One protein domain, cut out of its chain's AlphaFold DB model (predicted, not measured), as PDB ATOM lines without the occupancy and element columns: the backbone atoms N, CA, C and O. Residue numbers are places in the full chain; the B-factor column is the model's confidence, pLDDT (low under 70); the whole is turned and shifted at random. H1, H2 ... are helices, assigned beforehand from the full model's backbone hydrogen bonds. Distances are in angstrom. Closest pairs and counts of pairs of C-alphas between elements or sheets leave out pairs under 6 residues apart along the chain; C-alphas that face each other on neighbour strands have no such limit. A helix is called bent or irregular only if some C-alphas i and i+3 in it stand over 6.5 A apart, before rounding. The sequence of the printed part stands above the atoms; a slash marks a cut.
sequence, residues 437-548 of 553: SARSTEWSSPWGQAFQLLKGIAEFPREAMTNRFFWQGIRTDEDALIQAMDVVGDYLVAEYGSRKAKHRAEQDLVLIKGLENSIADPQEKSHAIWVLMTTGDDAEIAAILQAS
ATOM      1  N   SER A 437     165.264 149.443 101.568       74.56
ATOM      2  CA  SER A 437     166.432 149.660 102.434       74.56
ATOM      3  C   SER A 437     167.457 150.613 101.803       74.56
ATOM      4  O   SER A 437     168.097 151.386 102.511       74.56
ATOM      5  N   ALA A 438     167.534 150.646 100.467       64.12
ATOM      6  CA  ALA A 438     168.435 151.511  99.698       64.12
ATOM      7  C   ALA A 438     168.145 153.020  99.840       64.12
ATOM      8  O   ALA A 438     168.981 153.842  99.482       64.12
ATOM      9  N   ARG A 439     166.978 153.408 100.376       62.69
ATOM     10  CA  ARG A 439     166.598 154.817 100.602       62.69
ATOM     11  C   ARG A 439     167.010 155.359 101.975       62.69
ATOM     12  O   ARG A 439     166.530 156.421 102.375       62.69
ATOM     13  N   SER A 440     167.857 154.637 102.708       64.38
ATOM     14  CA  SER A 440     168.392 155.121 103.980       64.38
ATOM     15  C   SER A 440     169.326 156.314 103.751       64.38
ATOM     16  O   SER A 440     170.264 156.249 102.961       64.38
ATOM     17  N   THR A 441     169.059 157.416 104.443       65.69
ATOM     18  CA  THR A 441     169.875 158.637 104.454       65.69
ATOM     19  C   THR A 441     170.145 159.042 105.900       65.69
ATOM     20  O   THR A 441     169.488 158.549 106.814       65.69
ATOM     21  N   GLU A 442     171.048 160.001 106.115       63.09
ATOM     22  CA  GLU A 442     171.338 160.563 107.447       63.09
ATOM     23  C   GLU A 442     170.073 161.044 108.192       63.09
ATOM     24  O   GLU A 442     169.998 160.969 109.414       63.09
ATOM     25  N   TRP A 443     169.052 161.491 107.455       65.50
ATOM     26  CA  TRP A 443     167.832 162.091 108.006       65.50
ATOM     27  C   TRP A 443     166.596 161.188 107.917       65.50
ATOM     28  O   TRP A 443     165.530 161.556 108.406       65.50
ATOM     29  N   SER A 444     166.700 160.028 107.264       70.12
ATOM     30  CA  SER A 444     165.560 159.146 107.010       70.12
ATOM     31  C   SER A 444     166.012 157.698 106.910       70.12
ATOM     32  O   SER A 444     166.667 157.330 105.939       70.12
ATOM     33  N   SER A 445     165.578 156.871 107.860       80.12
ATOM     34  CA  SER A 445     165.748 155.418 107.815       80.12
ATOM     35  C   SER A 445     164.384 154.726 107.691       80.12
ATOM     36  O   SER A 445     163.487 154.992 108.501       80.12
ATOM     37  N   PRO A 446     164.200 153.819 106.714       86.19
ATOM     38  CA  PRO A 446     162.954 153.072 106.550       86.19
ATOM     39  C   PRO A 446     162.739 152.040 107.675       86.19
ATOM     40  O   PRO A 446     161.613 151.589 107.897       86.19
ATOM     41  N   TRP A 447     163.793 151.694 108.422       90.75
ATOM     42  CA  TRP A 447     163.765 150.662 109.459       90.75
ATOM     43  C   TRP A 447     162.948 151.038 110.692       90.75
ATOM     44  O   TRP A 447     162.390 150.159 111.339       90.75
ATOM     45  N   GLY A 448     162.796 152.332 110.994       90.62
ATOM     46  CA  GLY A 448     161.920 152.770 112.085       90.62
ATOM     47  C   GLY A 448     160.455 152.390 111.844       90.62
ATOM     48  O   GLY A 448     159.793 151.864 112.736       90.62
ATOM     49  N   GLN A 449     159.964 152.593 110.615       92.00
ATOM     50  CA  GLN A 449     158.602 152.201 110.229       92.00
ATOM     51  C   GLN A 449     158.465 150.681 110.106       92.00
ATOM     52  O   GLN A 449     157.436 150.133 110.498       92.00
ATOM     53  N   ALA A 450     159.499 150.000 109.595       93.75
ATOM     54  CA  ALA A 450     159.525 148.541 109.533       93.75
ATOM     55  C   ALA A 450     159.412 147.916 110.928       93.75
ATOM     56  O   ALA A 450     158.552 147.065 111.141       93.75
ATOM     57  N   PHE A 451     160.198 148.397 111.896       95.12
ATOM     58  CA  PHE A 451     160.131 147.928 113.276       95.12
ATOM     59  C   PHE A 451     158.731 148.109 113.872       95.12
ATOM     60  O   PHE A 451     158.185 147.163 114.429       95.12
ATOM     61  N   GLN A 452     158.119 149.292 113.720       95.38
ATOM     62  CA  GLN A 452     156.767 149.550 114.237       95.38
ATOM     63  C   GLN A 452     155.712 148.624 113.615       95.38
ATOM     64  O   GLN A 452     154.834 148.127 114.324       95.38
ATOM     65  N   LEU A 453     155.829 148.336 112.315       96.50
ATOM     66  CA  LEU A 453     154.952 147.385 111.637       96.50
ATOM     67  C   LEU A 453     155.117 145.967 112.188       96.50
ATOM     68  O   LEU A 453     154.131 145.363 112.607       96.50
ATOM     69  N   LEU A 454     156.350 145.449 112.199       97.00
ATOM     70  CA  LEU A 454     156.653 144.096 112.671       97.00
ATOM     71  C   LEU A 454     156.259 143.922 114.138       97.00
ATOM     72  O   LEU A 454     155.676 142.906 114.500       97.00
ATOM     73  N   LYS A 455     156.509 144.939 114.968       96.81
ATOM     74  CA  LYS A 455     156.066 144.981 116.359       96.81
ATOM     75  C   LYS A 455     154.549 144.846 116.458       96.81
ATOM     76  O   LYS A 455     154.075 143.984 117.186       96.81
ATOM     77  N   GLY A 456     153.790 145.645 115.705       96.69
ATOM     78  CA  GLY A 456     152.328 145.568 115.705       96.69
ATOM     79  C   GLY A 456     151.799 144.203 115.252       96.69
ATOM     80  O   GLY A 456     150.855 143.692 115.851       96.69
ATOM     81  N   ILE A 457     152.432 143.598 114.239       97.38
ATOM     82  CA  ILE A 457     152.113 142.242 113.769       97.38
ATOM     83  C   ILE A 457     152.374 141.218 114.880       97.38
ATOM     84  O   ILE A 457     151.498 140.408 115.167       97.38
ATOM     85  N   ALA A 458     153.529 141.294 115.549       97.19
ATOM     86  CA  ALA A 458     153.880 140.399 116.648       97.19
ATOM     87  C   ALA A 458     152.934 140.568 117.851       97.19
ATOM     88  O   ALA A 458     152.454 139.594 118.432       97.19
ATOM     89  N   GLU A 459     152.647 141.805 118.255       97.12
ATOM     90  CA  GLU A 459     151.813 142.089 119.423       97.12
ATOM     91  C   GLU A 459     150.377 141.593 119.225       97.12
ATOM     92  O   GLU A 459     149.777 141.099 120.174       97.12
ATOM     93  N   PHE A 460     149.835 141.639 118.009       96.81
ATOM     94  CA  PHE A 460     148.418 141.377 117.756       96.81
ATOM     95  C   PHE A 460     147.896 140.008 118.234       96.81
ATOM     96  O   PHE A 460     147.008 139.997 119.095       96.81
ATOM     97  N   PRO A 461     148.408 138.849 117.766       95.62
ATOM     98  CA  PRO A 461     147.921 137.552 118.240       95.62
ATOM     99  C   PRO A 461     148.213 137.347 119.733       95.62
ATOM    100  O   PRO A 461     147.435 136.705 120.445       95.62
ATOM    101  N   ARG A 462     149.304 137.935 120.240       96.62
ATOM    102  CA  ARG A 462     149.713 137.822 121.644       96.62
ATOM    103  C   ARG A 462     148.778 138.596 122.570       96.62
ATOM    104  O   ARG A 462     148.320 138.056 123.579       96.62
ATOM    105  N   GLU A 463     148.439 139.832 122.222       96.06
ATOM    106  CA  GLU A 463     147.451 140.639 122.934       96.06
ATOM    107  C   GLU A 463     146.060 140.015 122.840       96.06
ATOM    108  O   GLU A 463     145.358 139.963 123.849       96.06
ATOM    109  N   ALA A 464     145.681 139.462 121.686       94.75
ATOM    110  CA  ALA A 464     144.398 138.788 121.522       94.75
ATOM    111  C   ALA A 464     144.215 137.599 122.483       94.75
ATOM    112  O   ALA A 464     143.118 137.384 122.997       94.75
ATOM    113  N   MET A 465     145.285 136.851 122.779       94.25
ATOM    114  CA  MET A 465     145.244 135.720 123.720       94.25
ATOM    115  C   MET A 465     145.298 136.131 125.201       94.25
ATOM    116  O   MET A 465     144.799 135.413 126.079       94.25
ATOM    117  N   THR A 466     145.952 137.250 125.511       94.50
ATOM    118  CA  THR A 466     146.338 137.602 126.890       94.50
ATOM    119  C   THR A 466     145.516 138.750 127.469       94.50
ATOM    120  O   THR A 466     145.204 138.757 128.665       94.50
ATOM    121  N   ASN A 467     145.087 139.696 126.635       93.44
ATOM    122  CA  ASN A 467     144.324 140.857 127.053       93.44
ATOM    123  C   ASN A 467     142.813 140.574 127.020       93.44
ATOM    124  O   ASN A 467     142.153 140.576 125.987       93.44
ATOM    125  N   ARG A 468     142.236 140.442 128.215       89.44
ATOM    126  CA  ARG A 468     140.792 140.261 128.469       89.44
ATOM    127  C   ARG A 468     139.872 141.337 127.872       89.44
ATOM    128  O   ARG A 468     138.678 141.089 127.749       89.44
ATOM    129  N   PHE A 469     140.393 142.511 127.513       90.94
ATOM    130  CA  PHE A 469     139.627 143.591 126.879       90.94
ATOM    131  C   PHE A 469     139.914 143.733 125.378       90.94
ATOM    132  O   PHE A 469     139.363 144.631 124.739       90.94
ATOM    133  N   PHE A 470     140.759 142.872 124.801       91.25
ATOM    134  CA  PHE A 470     141.163 142.966 123.401       91.25
ATOM    135  C   PHE A 470     139.953 142.930 122.463       91.25
ATOM    136  O   PHE A 470     139.737 143.875 121.704       91.25
ATOM    137  N   TRP A 471     139.109 141.911 122.618       91.44
ATOM    138  CA  TRP A 471     137.910 141.685 121.809       91.44
ATOM    139  C   TRP A 471     136.732 142.605 122.154       91.44
ATOM    140  O   TRP A 471     135.696 142.593 121.487       91.44
ATOM    141  N   GLN A 472     136.865 143.461 123.173       86.56
ATOM    142  CA  GLN A 472     135.778 144.345 123.580       86.56
ATOM    143  C   GLN A 472     135.436 145.349 122.468       86.56
ATOM    144  O   GLN A 472     136.229 146.225 122.116       86.56
ATOM    145  N   GLY A 473     134.204 145.254 121.962       80.44
ATOM    146  CA  GLY A 473     133.679 146.134 120.916       80.44
ATOM    147  C   GLY A 473     133.986 145.682 119.485       80.44
ATOM    148  O   GLY A 473     133.551 146.354 118.550       80.44
ATOM    149  N   ILE A 474     134.678 144.554 119.301       86.62
ATOM    150  CA  ILE A 474     134.874 143.917 117.996       86.62
ATOM    151  C   ILE A 474     133.677 142.992 117.742       86.62
ATOM    152  O   ILE A 474     133.314 142.191 118.594       86.62
ATOM    153  N   ARG A 475     133.010 143.156 116.594       84.06
ATOM    154  CA  ARG A 475     131.854 142.329 116.182       84.06
ATOM    155  C   ARG A 475     132.206 141.271 115.137       84.06
ATOM    156  O   ARG A 475     131.332 140.529 114.705       84.06
ATOM    157  N   THR A 476     133.451 141.273 114.690       90.50
ATOM    158  CA  THR A 476     133.977 140.333 113.705       90.50
ATOM    159  C   THR A 476     134.301 139.014 114.390       90.50
ATOM    160  O   THR A 476     134.650 139.010 115.567       90.50
ATOM    161  N   ASP A 477     134.172 137.923 113.643       92.25
ATOM    162  CA  ASP A 477     134.623 136.602 114.068       92.25
ATOM    163  C   ASP A 477     136.109 136.635 114.473       92.25
ATOM    164  O   ASP A 477     136.936 137.223 113.767       92.25
ATOM    165  N   GLU A 478     136.422 136.071 115.642       93.44
ATOM    166  CA  GLU A 478     137.758 136.162 116.242       93.44
ATOM    167  C   GLU A 478     138.797 135.446 115.372       93.44
ATOM    168  O   GLU A 478     139.807 136.051 115.010       93.44
ATOM    169  N   ASP A 479     138.513 134.210 114.959       93.06
ATOM    170  CA  ASP A 479     139.423 133.390 114.154       93.06
ATOM    171  C   ASP A 479     139.656 134.015 112.772       93.06
ATOM    172  O   ASP A 479     140.796 134.099 112.308       93.06
ATOM    173  N   ALA A 480     138.598 134.532 112.139       95.19
ATOM    174  CA  ALA A 480     138.706 135.232 110.863       95.19
ATOM    175  C   ALA A 480     139.588 136.484 110.966       95.19
ATOM    176  O   ALA A 480     140.367 136.762 110.051       95.19
ATOM    177  N   LEU A 481     139.487 137.242 112.066       96.31
ATOM    178  CA  LEU A 481     140.330 138.419 112.265       96.31
ATOM    179  C   LEU A 481     141.781 138.035 112.577       96.31
ATOM    180  O   LEU A 481     142.681 138.675 112.043       96.31
ATOM    181  N   ILE A 482     142.023 137.000 113.388       96.25
ATOM    182  CA  ILE A 482     143.380 136.497 113.655       96.25
ATOM    183  C   ILE A 482     144.063 136.078 112.351       96.25
ATOM    184  O   ILE A 482     145.161 136.551 112.069       96.25
ATOM    185  N   GLN A 483     143.394 135.275 111.521       95.50
ATOM    186  CA  GLN A 483     143.944 134.829 110.236       95.50
ATOM    187  C   GLN A 483     144.185 135.993 109.272       95.50
ATOM    188  O   GLN A 483     145.234 136.063 108.644       95.50
ATOM    189  N   ALA A 484     143.250 136.944 109.180       96.75
ATOM    190  CA  ALA A 484     143.395 138.096 108.291       96.75
ATOM    191  C   ALA A 484     144.532 139.052 108.698       96.75
ATOM    192  O   ALA A 484     145.001 139.838 107.870       96.75
ATOM    193  N   MET A 485     144.932 139.023 109.971       96.88
ATOM    194  CA  MET A 485     145.993 139.860 110.532       96.88
ATOM    195  C   MET A 485     147.354 139.147 110.565       96.88
ATOM    196  O   MET A 485     148.377 139.825 110.682       96.88
ATOM    197  N   ASP A 486     147.386 137.819 110.403       96.00
ATOM    198  CA  ASP A 486     148.611 137.027 110.290       96.00
ATOM    199  C   ASP A 486     149.212 137.116 108.879       96.00
ATOM    200  O   ASP A 486     148.877 136.370 107.961       96.00
ATOM    201  N   VAL A 487     150.113 138.082 108.697       94.44
ATOM    202  CA  VAL A 487     150.771 138.352 107.406       94.44
ATOM    203  C   VAL A 487     152.177 137.764 107.299       94.44
ATOM    204  O   VAL A 487     152.788 137.846 106.235       94.44
ATOM    205  N   VAL A 488     152.695 137.188 108.387       92.69
ATOM    206  CA  VAL A 488     154.045 136.598 108.460       92.69
ATOM    207  C   VAL A 488     154.028 135.093 108.719       92.69
ATOM    208  O   VAL A 488     155.084 134.472 108.640       92.69
ATOM    209  N   GLY A 489     152.861 134.502 108.992       92.00
ATOM    210  CA  GLY A 489     152.757 133.110 109.419       92.00
ATOM    211  C   GLY A 489     153.305 132.933 110.831       92.00
ATOM    212  O   GLY A 489     154.166 132.082 111.047       92.00
ATOM    213  N   ASP A 490     152.873 133.782 111.768       94.75
ATOM    214  CA  ASP A 490     153.389 133.783 113.140       94.75
ATOM    215  C   ASP A 490     153.203 132.403 113.791       94.75
ATOM    216  O   ASP A 490     152.106 131.832 113.800       94.75
ATOM    217  N   TYR A 491     154.279 131.870 114.373       92.81
ATOM    218  CA  TYR A 491     154.300 130.527 114.952       92.81
ATOM    219  C   TYR A 491     153.209 130.296 116.016       92.81
ATOM    220  O   TYR A 491     152.762 129.162 116.207       92.81
ATOM    221  N   LEU A 492     152.752 131.350 116.708       93.31
ATOM    222  CA  LEU A 492     151.697 131.255 117.721       93.31
ATOM    223  C   LEU A 492     150.292 131.161 117.129       93.31
ATOM    224  O   LEU A 492     149.389 130.678 117.815       93.31
ATOM    225  N   VAL A 493     150.085 131.599 115.887       92.69
ATOM    226  CA  VAL A 493     148.763 131.574 115.244       92.69
ATOM    227  C   VAL A 493     148.325 130.133 114.968       92.69
ATOM    228  O   VAL A 493     147.154 129.803 115.148       92.69
ATOM    229  N   ALA A 494     149.262 129.235 114.654       87.38
ATOM    230  CA  ALA A 494     148.972 127.814 114.451       87.38
ATOM    231  C   ALA A 494     148.440 127.106 115.717       87.38
ATOM    232  O   ALA A 494     147.629 126.185 115.620       87.38
ATOM    233  N   GLU A 495     148.874 127.537 116.909       88.19
ATOM    234  CA  GLU A 495     148.429 127.007 118.210       88.19
ATOM    235  C   GLU A 495     147.469 127.971 118.947       88.19
ATOM    236  O   GLU A 495     147.319 127.877 120.178       88.19
ATOM    237  N   TYR A 496     146.831 128.903 118.220       90.88
ATOM    238  CA  TYR A 496     145.992 129.958 118.794       90.88
ATOM    239  C   TYR A 496     144.903 129.389 119.720       90.88
ATOM    240  O   TYR A 496     144.255 128.383 119.434       90.88
ATOM    241  N   GLY A 497     144.732 130.020 120.885       84.31
ATOM    242  CA  GLY A 497     143.759 129.607 121.905       84.31
ATOM    243  C   GLY A 497     144.227 128.488 122.848       84.31
ATOM    244  O   GLY A 497     143.572 128.225 123.863       84.31
ATOM    245  N   SER A 498     145.376 127.849 122.598       91.62
ATOM    246  CA  SER A 498     145.916 126.841 123.518       91.62
ATOM    247  C   SER A 498     146.491 127.468 124.801       91.62
ATOM    248  O   SER A 498     147.005 128.589 124.816       91.62
ATOM    249  N   ARG A 499     146.459 126.726 125.923       90.69
ATOM    250  CA  ARG A 499     147.054 127.193 127.198       90.69
ATOM    251  C   ARG A 499     148.561 127.441 127.083       90.69
ATOM    252  O   ARG A 499     149.077 128.344 127.735       90.69
ATOM    253  N   LYS A 500     149.248 126.630 126.273       91.25
ATOM    254  CA  LYS A 500     150.688 126.733 126.020       91.25
ATOM    255  C   LYS A 500     151.003 127.998 125.218       91.25
ATOM    256  O   LYS A 500     151.829 128.787 125.671       91.25
ATOM    257  N   ALA A 501     150.289 128.231 124.114       92.19
ATOM    258  CA  ALA A 501     150.435 129.441 123.304       92.19
ATOM    259  C   ALA A 501     150.135 130.705 124.114       92.19
ATOM    260  O   ALA A 501     150.887 131.670 124.038       92.19
ATOM    261  N   LYS A 502     149.112 130.678 124.978       94.00
ATOM    262  CA  LYS A 502     148.810 131.805 125.869       94.00
ATOM    263  C   LYS A 502     149.959 132.132 126.826       94.00
ATOM    264  O   LYS A 502     150.310 133.298 126.965       94.00
ATOM    265  N   HIS A 503     150.543 131.130 127.486       94.50
ATOM    266  CA  HIS A 503     151.671 131.373 128.390       94.50
ATOM    267  C   HIS A 503     152.895 131.907 127.639       94.50
ATOM    268  O   HIS A 503     153.561 132.824 128.116       94.50
ATOM    269  N   ARG A 504     153.164 131.374 126.440       94.62
ATOM    270  CA  ARG A 504     154.236 131.872 125.577       94.62
ATOM    271  C   ARG A 504     153.979 133.312 125.121       94.62
ATOM    272  O   ARG A 504     154.876 134.135 125.211       94.62
ATOM    273  N   ALA A 505     152.746 133.654 124.753       95.81
ATOM    274  CA  ALA A 505     152.362 135.016 124.388       95.81
ATOM    275  C   ALA A 505     152.614 136.036 125.514       95.81
ATOM    276  O   ALA A 505     153.055 137.148 125.237       95.81
ATOM    277  N   GLU A 506     152.372 135.669 126.778       96.44
ATOM    278  CA  GLU A 506     152.688 136.530 127.931       96.44
ATOM    279  C   GLU A 506     154.196 136.802 128.043       96.44
ATOM    280  O   GLU A 506     154.593 137.931 128.325       96.44
ATOM    281  N   GLN A 507     155.033 135.788 127.798       95.31
ATOM    282  CA  GLN A 507     156.494 135.922 127.805       95.31
ATOM    283  C   GLN A 507     156.979 136.791 126.639       95.31
ATOM    284  O   GLN A 507     157.730 137.745 126.853       95.31
ATOM    285  N   ASP A 508     156.498 136.514 125.428       96.19
ATOM    286  CA  ASP A 508     156.871 137.254 124.225       96.19
ATOM    287  C   ASP A 508     156.513 138.745 124.340       96.19
ATOM    288  O   ASP A 508     157.310 139.595 123.957       96.19
ATOM    289  N   LEU A 509     155.356 139.099 124.915       97.38
ATOM    290  CA  LEU A 509     154.975 140.506 125.115       97.38
ATOM    291  C   LEU A 509     155.943 141.254 126.041       97.38
ATOM    292  O   LEU A 509     156.220 142.436 125.820       97.38
ATOM    293  N   VAL A 510     156.481 140.588 127.067       96.50
ATOM    294  CA  VAL A 510     157.504 141.182 127.943       96.50
ATOM    295  C   VAL A 510     158.791 141.439 127.160       96.50
ATOM    296  O   VAL A 510     159.377 142.515 127.291       96.50
ATOM    297  N   LEU A 511     159.199 140.487 126.318       95.94
ATOM    298  CA  LEU A 511     160.386 140.598 125.470       95.94
ATOM    299  C   LEU A 511     160.246 141.712 124.427       95.94
ATOM    300  O   LEU A 511     161.123 142.569 124.335       95.94
ATOM    301  N   ILE A 512     159.122 141.760 123.705       96.56
ATOM    302  CA  ILE A 512     158.825 142.792 122.699       96.56
ATOM    303  C   ILE A 512     158.843 144.184 123.337       96.56
ATOM    304  O   ILE A 512     159.465 145.110 122.809       96.56
ATOM    305  N   LYS A 513     158.231 144.335 124.518       96.06
ATOM    306  CA  LYS A 513     158.251 145.599 125.262       96.06
ATOM    307  C   LYS A 513     159.657 145.973 125.732       96.06
ATOM    308  O   LYS A 513     160.017 147.149 125.714       96.06
ATOM    309  N   GLY A 514     160.459 145.003 126.167       94.44
ATOM    310  CA  GLY A 514     161.869 145.233 126.477       94.44
ATOM    311  C   GLY A 514     162.625 145.753 125.254       94.44
ATOM    312  O   GLY A 514     163.338 146.752 125.340       94.44
ATOM    313  N   LEU A 515     162.425 145.108 124.104       94.75
ATOM    314  CA  LEU A 515     163.108 145.429 122.856       94.75
ATOM    315  C   LEU A 515     162.745 146.824 122.341       94.75
ATOM    316  O   LEU A 515     163.633 147.578 121.938       94.75
ATOM    317  N   GLU A 516     161.467 147.208 122.412       94.19
ATOM    318  CA  GLU A 516     161.006 148.563 122.092       94.19
ATOM    319  C   GLU A 516     161.797 149.622 122.870       94.19
ATOM    320  O   GLU A 516     162.316 150.559 122.261       94.19
ATOM    321  N   ASN A 517     161.964 149.420 124.180       93.44
ATOM    322  CA  ASN A 517     162.638 150.358 125.081       93.44
ATOM    323  C   ASN A 517     164.176 150.296 125.032       93.44
ATOM    324  O   ASN A 517     164.836 151.128 125.653       93.44
ATOM    325  N   SER A 518     164.762 149.326 124.325       92.75
ATOM    326  CA  SER A 518     166.220 149.219 124.182       92.75
ATOM    327  C   SER A 518     166.797 150.322 123.280       92.75
ATOM    328  O   SER A 518     166.080 150.935 122.485       92.75
ATOM    329  N   ILE A 519     168.106 150.565 123.367       90.38
ATOM    330  CA  ILE A 519     168.818 151.553 122.532       90.38
ATOM    331  C   ILE A 519     169.347 150.976 121.207       90.38
ATOM    332  O   ILE A 519     170.036 151.685 120.481       90.38
ATOM    333  N   ALA A 520     169.047 149.706 120.913       90.62
ATOM    334  CA  ALA A 520     169.502 149.019 119.704       90.62
ATOM    335  C   ALA A 520     169.008 149.700 118.417       90.62
ATOM    336  O   ALA A 520     167.993 150.409 118.424       90.62
ATOM    337  N   ASP A 521     169.707 149.464 117.308       90.50
ATOM    338  CA  ASP A 521     169.309 150.029 116.021       90.50
ATOM    339  C   ASP A 521     167.952 149.445 115.561       90.50
ATOM    340  O   ASP A 521     167.682 148.259 115.781       90.50
ATOM    341  N   PRO A 522     167.054 150.229 114.928       91.44
ATOM    342  CA  PRO A 522     165.773 149.716 114.443       91.44
ATOM    343  C   PRO A 522     165.880 148.498 113.515       91.44
ATOM    344  O   PRO A 522     164.963 147.673 113.509       91.44
ATOM    345  N   GLN A 523     166.965 148.359 112.750       91.12
ATOM    346  CA  GLN A 523     167.218 147.181 111.921       91.12
ATOM    347  C   GLN A 523     167.502 145.943 112.784       91.12
ATOM    348  O   GLN A 523     166.885 144.903 112.563       91.12
ATOM    349  N   GLU A 524     168.351 146.062 113.809       91.81
ATOM    350  CA  GLU A 524     168.638 144.976 114.764       91.81
ATOM    351  C   GLU A 524     167.369 144.543 115.505       91.81
ATOM    352  O   GLU A 524     167.069 143.354 115.617       91.81
ATOM    353  N   LYS A 525     166.557 145.512 115.949       94.88
ATOM    354  CA  LYS A 525     165.262 145.219 116.577       94.88
ATOM    355  C   LYS A 525     164.298 144.526 115.611       94.88
ATOM    356  O   LYS A 525     163.569 143.622 116.016       94.88
ATOM    357  N   SER A 526     164.274 144.951 114.348       95.12
ATOM    358  CA  SER A 526     163.437 144.336 113.310       95.12
ATOM    359  C   SER A 526     163.836 142.883 113.068       95.12
ATOM    360  O   SER A 526     162.956 142.032 112.968       95.12
ATOM    361  N   HIS A 527     165.141 142.595 113.039       94.06
ATOM    362  CA  HIS A 527     165.668 141.238 112.907       94.06
ATOM    363  C   HIS A 527     165.194 140.341 114.056       94.06
ATOM    364  O   HIS A 527     164.572 139.306 113.822       94.06
ATOM    365  N   ALA A 528     165.374 140.797 115.297       95.38
ATOM    366  CA  ALA A 528     165.027 140.007 116.470       95.38
ATOM    367  C   ALA A 528     163.511 139.725 116.575       95.38
ATOM    368  O   ALA A 528     163.110 138.619 116.939       95.38
ATOM    369  N   ILE A 529     162.647 140.686 116.207       96.38
ATOM    370  CA  ILE A 529     161.192 140.446 116.120       96.38
ATOM    371  C   ILE A 529     160.852 139.482 114.979       96.38
ATOM    372  O   ILE A 529     159.983 138.627 115.142       96.38
ATOM    373  N   TRP A 530     161.515 139.609 113.829       95.50
ATOM    374  CA  TRP A 530     161.292 138.723 112.689       95.50
ATOM    375  C   TRP A 530     161.582 137.262 113.043       95.50
ATOM    376  O   TRP A 530     160.744 136.391 112.791       95.50
ATOM    377  N   VAL A 531     162.723 136.998 113.683       94.25
ATOM    378  CA  VAL A 531     163.108 135.659 114.156       94.25
ATOM    379  C   VAL A 531     162.090 135.129 115.166       94.25
ATOM    380  O   VAL A 531     161.614 134.001 115.003       94.25
ATOM    381  N   LEU A 532     161.668 135.957 116.129       95.50
ATOM    382  CA  LEU A 532     160.646 135.575 117.104       95.50
ATOM    383  C   LEU A 532     159.337 135.144 116.430       95.50
ATOM    384  O   LEU A 532     158.800 134.098 116.773       95.50
ATOM    385  N   MET A 533     158.808 135.921 115.482       95.12
ATOM    386  CA  MET A 533     157.526 135.598 114.834       95.12
ATOM    387  C   MET A 533     157.612 134.358 113.942       95.12
ATOM    388  O   MET A 533     156.684 133.553 113.922       95.12
ATOM    389  N   THR A 534     158.708 134.199 113.200       91.44
ATOM    390  CA  THR A 534     158.831 133.142 112.180       91.44
ATOM    391  C   THR A 534     159.284 131.799 112.748       91.44
ATOM    392  O   THR A 534     158.902 130.757 112.222       91.44
ATOM    393  N   THR A 535     160.075 131.799 113.826       91.44
ATOM    394  CA  THR A 535     160.666 130.572 114.398       91.44
ATOM    395  C   THR A 535     160.266 130.309 115.848       91.44
ATOM    396  O   THR A 535     160.370 129.177 116.322       91.44
ATOM    397  N   GLY A 536     159.811 131.337 116.566       91.44
ATOM    398  CA  GLY A 536     159.572 131.279 118.006       91.44
ATOM    399  C   GLY A 536     160.826 131.390 118.872       91.44
ATOM    400  O   GLY A 536     160.696 131.304 120.094       91.44
ATOM    401  N   ASP A 537     162.009 131.589 118.284       93.38
ATOM    402  CA  ASP A 537     163.264 131.785 119.016       93.38
ATOM    403  C   ASP A 537     163.364 133.212 119.592       93.38
ATOM    404  O   ASP A 537     163.130 134.204 118.903       93.38
ATOM    405  N   ASP A 538     163.701 133.309 120.880       93.88
ATOM    406  CA  ASP A 538     163.858 134.562 121.623       93.88
ATOM    407  C   ASP A 538     165.323 134.920 121.933       93.88
ATOM    408  O   ASP A 538     165.584 135.975 122.529       93.88
ATOM    409  N   ALA A 539     166.286 134.095 121.502       93.31
ATOM    410  CA  ALA A 539     167.702 134.247 121.829       93.31
ATOM    411  C   ALA A 539     168.273 135.608 121.404       93.31
ATOM    412  O   ALA A 539     169.024 136.231 122.157       93.31
ATOM    413  N   GLU A 540     167.890 136.103 120.228       91.56
ATOM    414  CA  GLU A 540     168.362 137.398 119.730       91.56
ATOM    415  C   GLU A 540     167.815 138.573 120.535       91.56
ATOM    416  O   GLU A 540     168.558 139.495 120.878       91.56
ATOM    417  N   ILE A 541     166.530 138.524 120.903       93.25
ATOM    418  CA  ILE A 541     165.934 139.549 121.762       93.25
ATOM    419  C   ILE A 541     166.636 139.532 123.121       93.25
ATOM    420  O   ILE A 541     167.023 140.585 123.631       93.25
ATOM    421  N   ALA A 542     166.862 138.348 123.695       91.81
ATOM    422  CA  ALA A 542     167.577 138.207 124.957       91.81
ATOM    423  C   ALA A 542     169.006 138.773 124.881       91.81
ATOM    424  O   ALA A 542     169.426 139.476 125.802       91.81
ATOM    425  N   ALA A 543     169.732 138.525 123.786       91.81
ATOM    426  CA  ALA A 543     171.076 139.060 123.570       91.81
ATOM    427  C   ALA A 543     171.084 140.598 123.509       91.81
ATOM    428  O   ALA A 543     171.895 141.234 124.187       91.81
ATOM    429  N   ILE A 544     170.141 141.205 122.780       92.44
ATOM    430  CA  ILE A 544     169.997 142.668 122.703       92.44
ATOM    431  C   ILE A 544     169.712 143.265 124.087       92.44
ATOM    432  O   ILE A 544     170.336 144.252 124.487       92.44
ATOM    433  N   LEU A 545     168.803 142.654 124.852       91.56
ATOM    434  CA  LEU A 545     168.435 143.132 126.189       91.56
ATOM    435  C   LEU A 545     169.567 142.985 127.213       91.56
ATOM    436  O   LEU A 545     169.668 143.799 128.129       91.56
ATOM    437  N   GLN A 546     170.435 141.984 127.062       87.56
ATOM    438  CA  GLN A 546     171.632 141.832 127.895       87.56
ATOM    439  C   GLN A 546     172.712 142.867 127.551       87.56
ATOM    440  O   GLN A 546     173.387 143.365 128.452       87.56
ATOM    441  N   ALA A 547     172.865 143.211 126.268       82.12
ATOM    442  CA  ALA A 547     173.831 144.205 125.801       82.12
ATOM    443  C   ALA A 547     173.404 145.656 126.101       82.12
ATOM    444  O   ALA A 547     174.254 146.535 126.234       82.12
ATOM    445  N   SER A 548     172.099 145.903 126.233       64.81
ATOM    446  CA  SER A 548     171.509 147.211 126.535       64.81
ATOM    447  C   SER A 548     170.683 147.155 127.826       64.81
ATOM    448  O   SER A 548     169.452 147.091 127.752       64.81
TER     449      SER A 548
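What this domain is: This is residues 437 to 548 of the 553 residues of the protein "Cytoplasmic protein" of Rhodocyclaceae bacterium (UniProt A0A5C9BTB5). A small bundle of three helices has the long, kinked H1 packed against H3 and H4; H5 packs on H3 and H4, and short H2 folds back by the later part of H1. Residues 439 to 444 and the loop of residues 472 to 477 stick out. The printed part has 112 residues with five named helices, H1 to H5 in chain order, and no named strand: all helix. It is compact, with a radius of gyration of the C-alphas of 14.8 A, yet elongated, spanning 44 by 29 by 23 A.

Where its parts are: H1, residues 447 to 466, begins at C-alpha 447 (163.765, 150.662, 109.459) and is 27.9 A long. It has a kink of 32 degrees near residue 460 and is only just irregular: C-alphas 458 and 461 are 6.8 A apart. H2 is residues 478 to 485. H3, residues 499 to 517, is 28.0 A long, and H4, residues 522 to 535, 19.8 A. H5, residues 539 to 547, ends at C-alpha 547 (173.831, 144.205, 125.801).

How they stand to each other: H1, H3 and H4 form an up and down bundle, each running against the one before it. H1 touches H3 at a shallow tilt of 31 degrees, closest at the C-alphas of Arg 462 and Ala 505, 4.7 A. H1 touches H4, closest at the C-alphas of Phe 451 and Ser 526, 4.9 A. H4 and H5 are a hairpin, closest at the C-alphas of Ala 528 and Glu 540, 5.3 A. H1 and H2, a hairpin, only just touch, with 3 pairs of C-alphas within 8 A, the closest Pro 461 and Ile 482. H2 and H3 are apart. Every O i to N i+4 pair is within hydrogen-bond range in H2, H3, H4 and H5; in H1, 14 of 16.

The domain as a whole: The C-alphas farthest apart, Glu 442 and Arg 499, are 45.8 A apart. The printed part has no cut. The links H1 to H2 and H2 to H3 are long. Residues 438 to 443 and 548 have pLDDT under 70.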